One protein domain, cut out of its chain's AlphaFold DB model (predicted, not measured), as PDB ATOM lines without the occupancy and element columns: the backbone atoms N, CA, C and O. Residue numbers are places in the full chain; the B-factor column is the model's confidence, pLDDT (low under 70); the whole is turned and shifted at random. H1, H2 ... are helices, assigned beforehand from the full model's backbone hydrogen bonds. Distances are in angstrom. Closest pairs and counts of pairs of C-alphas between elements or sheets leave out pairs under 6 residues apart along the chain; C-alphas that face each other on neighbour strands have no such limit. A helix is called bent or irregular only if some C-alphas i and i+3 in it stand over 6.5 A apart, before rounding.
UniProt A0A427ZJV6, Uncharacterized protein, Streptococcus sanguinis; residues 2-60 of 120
ATOM      1  N   ALA A   2     119.802 219.025 191.500       38.44
ATOM      2  CA  ALA A   2     118.738 219.697 190.758       38.44
ATOM      3  C   ALA A   2     118.951 219.418 189.265       38.44
ATOM      4  O   ALA A   2     120.080 219.502 188.790       38.44
ATOM      5  N   ARG A   3     117.899 219.015 188.551       48.28
ATOM      6  CA  ARG A   3     117.933 218.858 187.096       48.28
ATOM      7  C   ARG A   3     117.503 220.206 186.492       48.28
ATOM      8  O   ARG A   3     116.485 220.745 186.919       48.28
ATOM      9  N   LEU A   4     118.231 220.729 185.499       49.78
ATOM     10  CA  LEU A   4     117.872 221.952 184.748       49.78
ATOM     11  C   LEU A   4     116.411 221.991 184.226       49.78
ATOM     12  O   LEU A   4     115.852 223.085 184.213       49.78
ATOM     13  N   PRO A   5     115.743 220.861 183.877       52.69
ATOM     14  CA  PRO A   5     114.357 220.848 183.402       52.69
ATOM     15  C   PRO A   5     113.322 221.378 184.401       52.69
ATOM     16  O   PRO A   5     112.181 221.589 184.022       52.69
ATOM     17  N   ILE A   6     113.680 221.580 185.676       53.88
ATOM     18  CA  ILE A   6     112.770 222.206 186.650       53.88
ATOM     19  C   ILE A   6     112.642 223.720 186.388       53.88
ATOM     20  O   ILE A   6     111.627 224.315 186.733       53.88
ATOM     21  N   PHE A   7     113.644 224.340 185.754       53.22
ATOM     22  CA  PHE A   7     113.696 225.788 185.514       53.22
ATOM     23  C   PHE A   7     113.762 226.177 184.031       53.22
ATOM     24  O   PHE A   7     113.684 227.360 183.716       53.22
ATOM     25  N   PHE A   8     113.923 225.211 183.124       67.62
ATOM     26  CA  PHE A   8     114.108 225.459 181.697       67.62
ATOM     27  C   PHE A   8     113.287 224.470 180.869       67.62
ATOM     28  O   PHE A   8     113.520 223.264 180.926       67.62
ATOM     29  N   ASP A   9     112.346 225.010 180.097       80.19
ATOM     30  CA  ASP A   9     111.532 224.276 179.127       80.19
ATOM     31  C   ASP A   9     112.380 223.961 177.887       80.19
ATOM     32  O   ASP A   9     112.921 224.870 177.252       80.19
ATOM     33  N   GLU A  10     112.504 222.688 177.511       80.75
ATOM     34  CA  GLU A  10     113.264 222.276 176.329       80.75
ATOM     35  C   GLU A  10     112.698 222.861 175.027       80.75
ATOM     36  O   GLU A  10     113.450 223.120 174.088       80.75
ATOM     37  N   ASN A  11     111.394 223.151 174.982       84.38
ATOM     38  CA  ASN A  11     110.747 223.784 173.832       84.38
ATOM     39  C   ASN A  11     111.138 225.264 173.692       84.38
ATOM     40  O   ASN A  11     110.917 225.878 172.647       84.38
ATOM     41  N   SER A  12     111.766 225.844 174.720       83.12
ATOM     42  CA  SER A  12     112.327 227.190 174.651       83.12
ATOM     43  C   SER A  12     113.680 227.257 173.925       83.12
ATOM     44  O   SER A  12     114.074 228.361 173.537       83.12
ATOM     45  N   SER A  13     114.346 226.112 173.709       86.25
ATOM     46  CA  SER A  13     115.674 226.004 173.091       86.25
ATOM     47  C   SER A  13     115.694 226.486 171.628       86.25
ATOM     48  O   SER A  13     114.792 226.122 170.863       86.25
ATOM     49  N   PRO A  14     116.731 227.235 171.201       85.06
ATOM     50  CA  PRO A  14     116.912 227.625 169.801       85.06
ATOM     51  C   PRO A  14     116.933 226.442 168.827       85.06
ATOM     52  O   PRO A  14     116.266 226.524 167.800       85.06
ATOM     53  N   ALA A  15     117.568 225.317 169.182       86.81
ATOM     54  CA  ALA A  15     117.562 224.082 168.386       86.81
ATOM     55  C   ALA A  15     116.148 223.588 168.038       86.81
ATOM     56  O   ALA A  15     115.888 223.136 166.924       86.81
ATOM     57  N   ILE A  16     115.212 223.681 168.988       89.19
ATOM     58  CA  ILE A  16     113.817 223.275 168.774       89.19
ATOM     59  C   ILE A  16     113.046 224.349 167.996       89.19
ATOM     60  O   ILE A  16     112.244 224.015 167.121       89.19
ATOM     61  N   LYS A  17     113.288 225.632 168.293       87.94
ATOM     62  CA  LYS A  17     112.556 226.769 167.711       87.94
ATOM     63  C   LYS A  17     112.961 227.120 166.285       87.94
ATOM     64  O   LYS A  17     112.125 227.639 165.552       87.94
ATOM     65  N   SER A  18     114.203 226.856 165.888       84.56
ATOM     66  CA  SER A  18     114.710 227.232 164.564       84.56
ATOM     67  C   SER A  18     114.024 226.480 163.423       84.56
ATOM     68  O   SER A  18     114.090 226.908 162.272       84.56
ATOM     69  N   GLY A  19     113.375 225.350 163.724       84.75
ATOM     70  CA  GLY A  19     112.774 224.475 162.719       84.75
ATOM     71  C   GLY A  19     113.800 223.700 161.888       84.75
ATOM     72  O   GLY A  19     113.410 223.023 160.942       84.75
ATOM     73  N   ALA A  20     115.092 223.770 162.237       84.62
ATOM     74  CA  ALA A  20     116.160 223.075 161.520       84.62
ATOM     75  C   ALA A  20     116.138 221.552 161.738       84.62
ATOM     76  O   ALA A  20     116.609 220.813 160.877       84.62
ATOM     77  N   LEU A  21     115.589 221.099 162.870       89.75
ATOM     78  CA  LEU A  21     115.517 219.687 163.235       89.75
ATOM     79  C   LEU A  21     114.243 219.019 162.698       89.75
ATOM     80  O   LEU A  21     113.136 219.553 162.839       89.75
ATOM     81  N   ASN A  22     114.382 217.806 162.169       92.62
ATOM     82  CA  ASN A  22     113.255 216.916 161.891       92.62
ATOM     83  C   ASN A  22     112.717 216.261 163.182       92.62
ATOM     84  O   ASN A  22     113.284 216.408 164.265       92.62
ATOM     85  N   ASP A  23     111.602 215.532 163.091       93.94
ATOM     86  CA  ASP A  23     110.928 214.981 164.276       93.94
ATOM     87  C   ASP A  23     111.769 213.945 165.035       93.94
ATOM     88  O   ASP A  23     111.745 213.909 166.269       93.94
ATOM     89  N   GLN A  24     112.568 213.148 164.322       95.50
ATOM     90  CA  GLN A  24     113.488 212.197 164.942       95.50
ATOM     91  C   GLN A  24     114.612 212.929 165.688       95.50
ATOM     92  O   GLN A  24     114.921 212.592 166.831       95.50
ATOM     93  N   GLU A  25     115.198 213.958 165.080       94.00
ATOM     94  CA  GLU A  25     116.248 214.776 165.696       94.00
ATOM     95  C   GLU A  25     115.734 215.523 166.930       94.00
ATOM     96  O   GLU A  25     116.402 215.538 167.965       94.00
ATOM     97  N   LYS A  26     114.509 216.064 166.872       93.69
ATOM     98  CA  LYS A  26     113.844 216.672 168.034       93.69
ATOM     99  C   LYS A  26     113.669 215.663 169.167       93.69
ATOM    100  O   LYS A  26     113.937 216.001 170.319       93.69
ATOM    101  N   ALA A  27     113.243 214.436 168.869       92.94
ATOM    102  CA  ALA A  27     113.079 213.396 169.884       92.94
ATOM    103  C   ALA A  27     114.414 213.051 170.570       92.94
ATOM    104  O   ALA A  27     114.480 212.985 171.801       92.94
ATOM    105  N   VAL A  28     115.490 212.909 169.788       93.44
ATOM    106  CA  VAL A  28     116.848 212.668 170.307       93.44
ATOM    107  C   VAL A  28     117.323 213.841 171.167       93.44
ATOM    108  O   VAL A  28     117.794 213.626 172.285       93.44
ATOM    109  N   PHE A  29     117.155 215.078 170.692       90.81
ATOM    110  CA  PHE A  29     117.524 216.282 171.435       90.81
ATOM    111  C   PHE A  29     116.837 216.334 172.803       90.81
ATOM    112  O   PHE A  29     117.505 216.498 173.824       90.81
ATOM    113  N   LYS A  30     115.514 216.127 172.846       89.94
ATOM    114  CA  LYS A  30     114.736 216.149 174.096       89.94
ATOM    115  C   LYS A  30     115.195 215.064 175.070       89.94
ATOM    116  O   LYS A  30     115.391 215.343 176.253       89.94
ATOM    117  N   ALA A  31     115.434 213.846 174.581       89.94
ATOM    118  CA  ALA A  31     115.947 212.757 175.411       89.94
ATOM    119  C   ALA A  31     117.301 213.120 176.051       89.94
ATOM    120  O   ALA A  31     117.484 212.961 177.262       89.94
ATOM    121  N   LEU A  32     118.227 213.675 175.261       87.62
ATOM    122  CA  LEU A  32     119.532 214.122 175.751       87.62
ATOM    123  C   LEU A  32     119.412 215.287 176.740       87.62
ATOM    124  O   LEU A  32     120.079 215.268 177.777       87.62
ATOM    125  N   PHE A  33     118.541 216.259 176.466       84.69
ATOM    126  CA  PHE A  33     118.298 217.407 177.339       84.69
ATOM    127  C   PHE A  33     117.845 216.971 178.740       84.69
ATOM    128  O   PHE A  33     118.410 217.403 179.749       84.69
ATOM    129  N   HIS A  34     116.885 216.048 178.838       82.94
ATOM    130  CA  HIS A  34     116.419 215.560 180.139       82.94
ATOM    131  C   HIS A  34     117.431 214.643 180.839       82.94
ATOM    132  O   HIS A  34     117.474 214.613 182.072       82.94
ATOM    133  N   GLN A  35     118.260 213.916 180.084       82.31
ATOM    134  CA  GLN A  35     119.248 213.002 180.656       82.31
ATOM    135  C   GLN A  35     120.527 213.715 181.127       82.31
ATOM    136  O   GLN A  35     121.125 213.292 182.117       82.31
ATOM    137  N   ARG A  36     120.981 214.761 180.420       77.69
ATOM    138  CA  ARG A  36     122.356 215.292 180.532       77.69
ATOM    139  C   ARG A  36     122.463 216.810 180.723       77.69
ATOM    140  O   ARG A  36     123.547 217.355 180.568       77.69
ATOM    141  N   SER A  37     121.392 217.509 181.089       69.50
ATOM    142  CA  SER A  37     121.412 218.983 181.175       69.50
ATOM    143  C   SER A  37     122.290 219.569 182.295       69.50
ATOM    144  O   SER A  37     122.892 220.616 182.093       69.50
ATOM    145  N   ILE A  38     122.428 218.912 183.457       76.62
ATOM    146  CA  ILE A  38     123.390 219.308 184.512       76.62
ATOM    147  C   ILE A  38     124.254 218.108 184.858       76.62
ATOM    148  O   ILE A  38     123.915 217.304 185.727       76.62
ATOM    149  N   THR A  39     125.377 217.976 184.161       83.88
ATOM    150  CA  THR A  39     126.397 216.980 184.495       83.88
ATOM    151  C   THR A  39     127.460 217.579 185.411       83.88
ATOM    152  O   THR A  39     127.602 218.798 185.530       83.88
ATOM    153  N   GLN A  40     128.266 216.716 186.032       88.38
ATOM    154  CA  GLN A  40     129.437 217.159 186.789       88.38
ATOM    155  C   GLN A  40     130.410 217.975 185.920       88.38
ATOM    156  O   GLN A  40     131.038 218.899 186.432       88.38
ATOM    157  N   ALA A  41     130.510 217.675 184.618       89.12
ATOM    158  CA  ALA A  41     131.340 218.431 183.683       89.12
ATOM    159  C   ALA A  41     130.862 219.887 183.556       89.12
ATOM    160  O   ALA A  41     131.651 220.794 183.801       89.12
ATOM    161  N   VAL A  42     129.562 220.108 183.327       85.62
ATOM    162  CA  VAL A  42     128.964 221.459 183.269       85.62
ATOM    163  C   VAL A  42     129.206 222.225 184.573       85.62
ATOM    164  O   VAL A  42     129.630 223.379 184.567       85.62
ATOM    165  N   MET A  43     129.006 221.571 185.723       90.19
ATOM    166  CA  MET A  43     129.263 222.202 187.023       90.19
ATOM    167  C   MET A  43     130.740 222.565 187.213       90.19
ATOM    168  O   MET A  43     131.056 223.620 187.767       90.19
ATOM    169  N   ASN A  44     131.654 221.715 186.741       93.94
ATOM    170  CA  ASN A  44     133.088 221.975 186.794       93.94
ATOM    171  C   ASN A  44     133.495 223.131 185.869       93.94
ATOM    172  O   ASN A  44     134.331 223.936 186.271       93.94
ATOM    173  N   GLU A  45     132.912 223.250 184.675       90.25
ATOM    174  CA  GLU A  45     133.151 224.377 183.763       90.25
ATOM    175  C   GLU A  45     132.749 225.704 184.410       90.25
ATOM    176  O   GLU A  45     133.546 226.644 184.463       90.25
ATOM    177  N   VAL A  46     131.550 225.764 185.003       92.06
ATOM    178  CA  VAL A  46     131.078 226.965 185.709       92.06
ATOM    179  C   VAL A  46     131.996 227.301 186.885       92.06
ATOM    180  O   VAL A  46     132.390 228.458 187.042       92.06
ATOM    181  N   LYS A  47     132.385 226.296 187.681       95.56
ATOM    182  CA  LYS A  47     133.272 226.471 188.841       95.56
ATOM    183  C   LYS A  47     134.658 226.992 188.446       95.56
ATOM    184  O   LYS A  47     135.214 227.822 189.161       95.56
ATOM    185  N   ASN A  48     135.217 226.516 187.334       96.50
ATOM    186  CA  ASN A  48     136.581 226.850 186.911       96.50
ATOM    187  C   ASN A  48     136.669 228.061 185.971       96.50
ATOM    188  O   ASN A  48     137.777 228.472 185.640       96.50
ATOM    189  N   ARG A  49     135.542 228.678 185.587       94.44
ATOM    190  CA  ARG A  49     135.497 229.810 184.642       94.44
ATOM    191  C   ARG A  49     136.559 230.880 184.914       94.44
ATOM    192  O   ARG A  49     137.315 231.220 184.014       94.44
ATOM    193  N   LYS A  50     136.633 231.397 186.148       95.75
ATOM    194  CA  LYS A  50     137.581 232.470 186.511       95.75
ATOM    195  C   LYS A  50     139.035 232.037 186.323       95.75
ATOM    196  O   LYS A  50     139.795 232.722 185.650       95.75
ATOM    197  N   LYS A  51     139.381 230.855 186.839       97.00
ATOM    198  CA  LYS A  51     140.719 230.270 186.701       97.00
ATOM    199  C   LYS A  51     141.098 230.056 185.230       97.00
ATOM    200  O   LYS A  51     142.242 230.296 184.855       97.00
ATOM    201  N   ASN A  52     140.151 229.624 184.395       95.25
ATOM    202  CA  ASN A  52     140.392 229.424 182.966       95.25
ATOM    203  C   ASN A  52     140.686 230.755 182.259       95.25
ATOM    204  O   ASN A  52     141.645 230.828 181.500       95.25
ATOM    205  N   VAL A  53     139.926 231.814 182.564       94.25
ATOM    206  CA  VAL A  53     140.186 233.169 182.040       94.25
ATOM    207  C   VAL A  53     141.560 233.676 182.482       94.25
ATOM    208  O   VAL A  53     142.339 234.131 181.654       94.25
ATOM    209  N   GLU A  54     141.911 233.534 183.762       96.38
ATOM    210  CA  GLU A  54     143.237 233.915 184.277       96.38
ATOM    211  C   GLU A  54     144.388 233.145 183.620       96.38
ATOM    212  O   GLU A  54     145.503 233.658 183.535       96.38
ATOM    213  N   THR A  55     144.134 231.907 183.197       96.38
ATOM    214  CA  THR A  55     145.120 231.082 182.491       96.38
ATOM    215  C   THR A  55     145.297 231.586 181.062       96.38
ATOM    216  O   THR A  55     146.422 231.849 180.658       96.38
ATOM    217  N   ILE A  56     144.199 231.791 180.327       93.31
ATOM    218  CA  ILE A  56     144.228 232.239 178.925       93.31
ATOM    219  C   ILE A  56     144.799 233.657 178.799       93.31
ATOM    220  O   ILE A  56     145.575 233.910 177.890       93.31
ATOM    221  N   ASN A  57     144.505 234.561 179.739       92.88
ATOM    222  CA  ASN A  57     145.001 235.945 179.704       92.88
ATOM    223  C   ASN A  57     146.533 236.076 179.817       92.88
ATOM    224  O   ASN A  57     147.062 237.171 179.641       92.88
ATOM    225  N   LYS A  58     147.244 234.997 180.168       95.31
ATOM    226  CA  LYS A  58     148.713 234.963 180.234       95.31
ATOM    227  C   LYS A  58     149.348 234.457 178.941       95.31
ATOM    228  O   LYS A  58     150.557 234.595 178.778       95.31
ATOM    229  N   GLU A  59     148.550 233.866 178.062       94.75
ATOM    230  CA  GLU A  59     148.995 233.305 176.797       94.75
ATOM    231  C   GLU A  59     148.757 234.319 175.668       94.75
ATOM    232  O   GLU A  59     147.773 235.065 175.697       94.75
ATOM    233  N   PRO A  60     149.636 234.376 174.656       94.75
ATOM    234  CA  PRO A  60     149.401 235.214 173.491       94.75
ATOM    235  C   PRO A  60     148.217 234.693 172.665       94.75
ATOM    236  O   PRO A  60     147.902 233.500 172.671       94.75
TER     237      PRO A  60
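What this domain is: This is residues 2 to 60 of the 120 residues of an uncharacterized protein of Streptococcus sanguinis (UniProt A0A427ZJV6). A small body, made of the unnamed stretch of residues 2 to 13, the one-turn H1 and the longer H2, has one helical arm sticking out of it: residues 40 to 60, most of them H3. The arm stands free, and it makes much of the length of the whole. Here are 59 residues with three named helices in the order H1, H2, H3 and no named strand; the class is all helix. The whole is only just extended, close to loose, with a radius of gyration of the C-alphas of 15.7 A, and its outline is only just flat, 45 by 29 by 16 A.

Where its parts are: Begin at C-alpha 2, at (118.738, 219.697, 190.758), and go through residues 2 to 13, which have no named element. At C-alpha 14, at (116.912, 227.625, 169.801), H1 begins and takes in residues 14 to 17. H2 is residues 23 to 36, 19.9 A long, from C-alpha 23 at (110.928, 214.981, 164.276). H3 is residues 40 to 56, 22.5 A long, ending at C-alpha 56 at (144.228, 232.239, 178.925). It is irregular, with C-alphas 47 and 50 7.7 A apart, and has a kink of 60 degrees near residue 50.

How they stand to each other: Look at Ile 16 and Lys 26: their C-alphas, 6.6 A apart, are the closest of H1 and H2, which are close but not clearly touching. H3 is apart from H1 and from H2. In H2 every O i to N i+4 pair is within hydrogen-bond range; in H3 11 of 13 are, and H1 is too short for such a pair.

The domain as a whole: The C-alphas of Asp 23 and Lys 58 are the two farthest apart, 45.6 A. Without the arm, the body spans 29 by 16 by 11 A. The printed part has no cut, and both links are tight. The mean pLDDT of the printed part is 84.8; residues 2 to 8 and residue 37 are under 70.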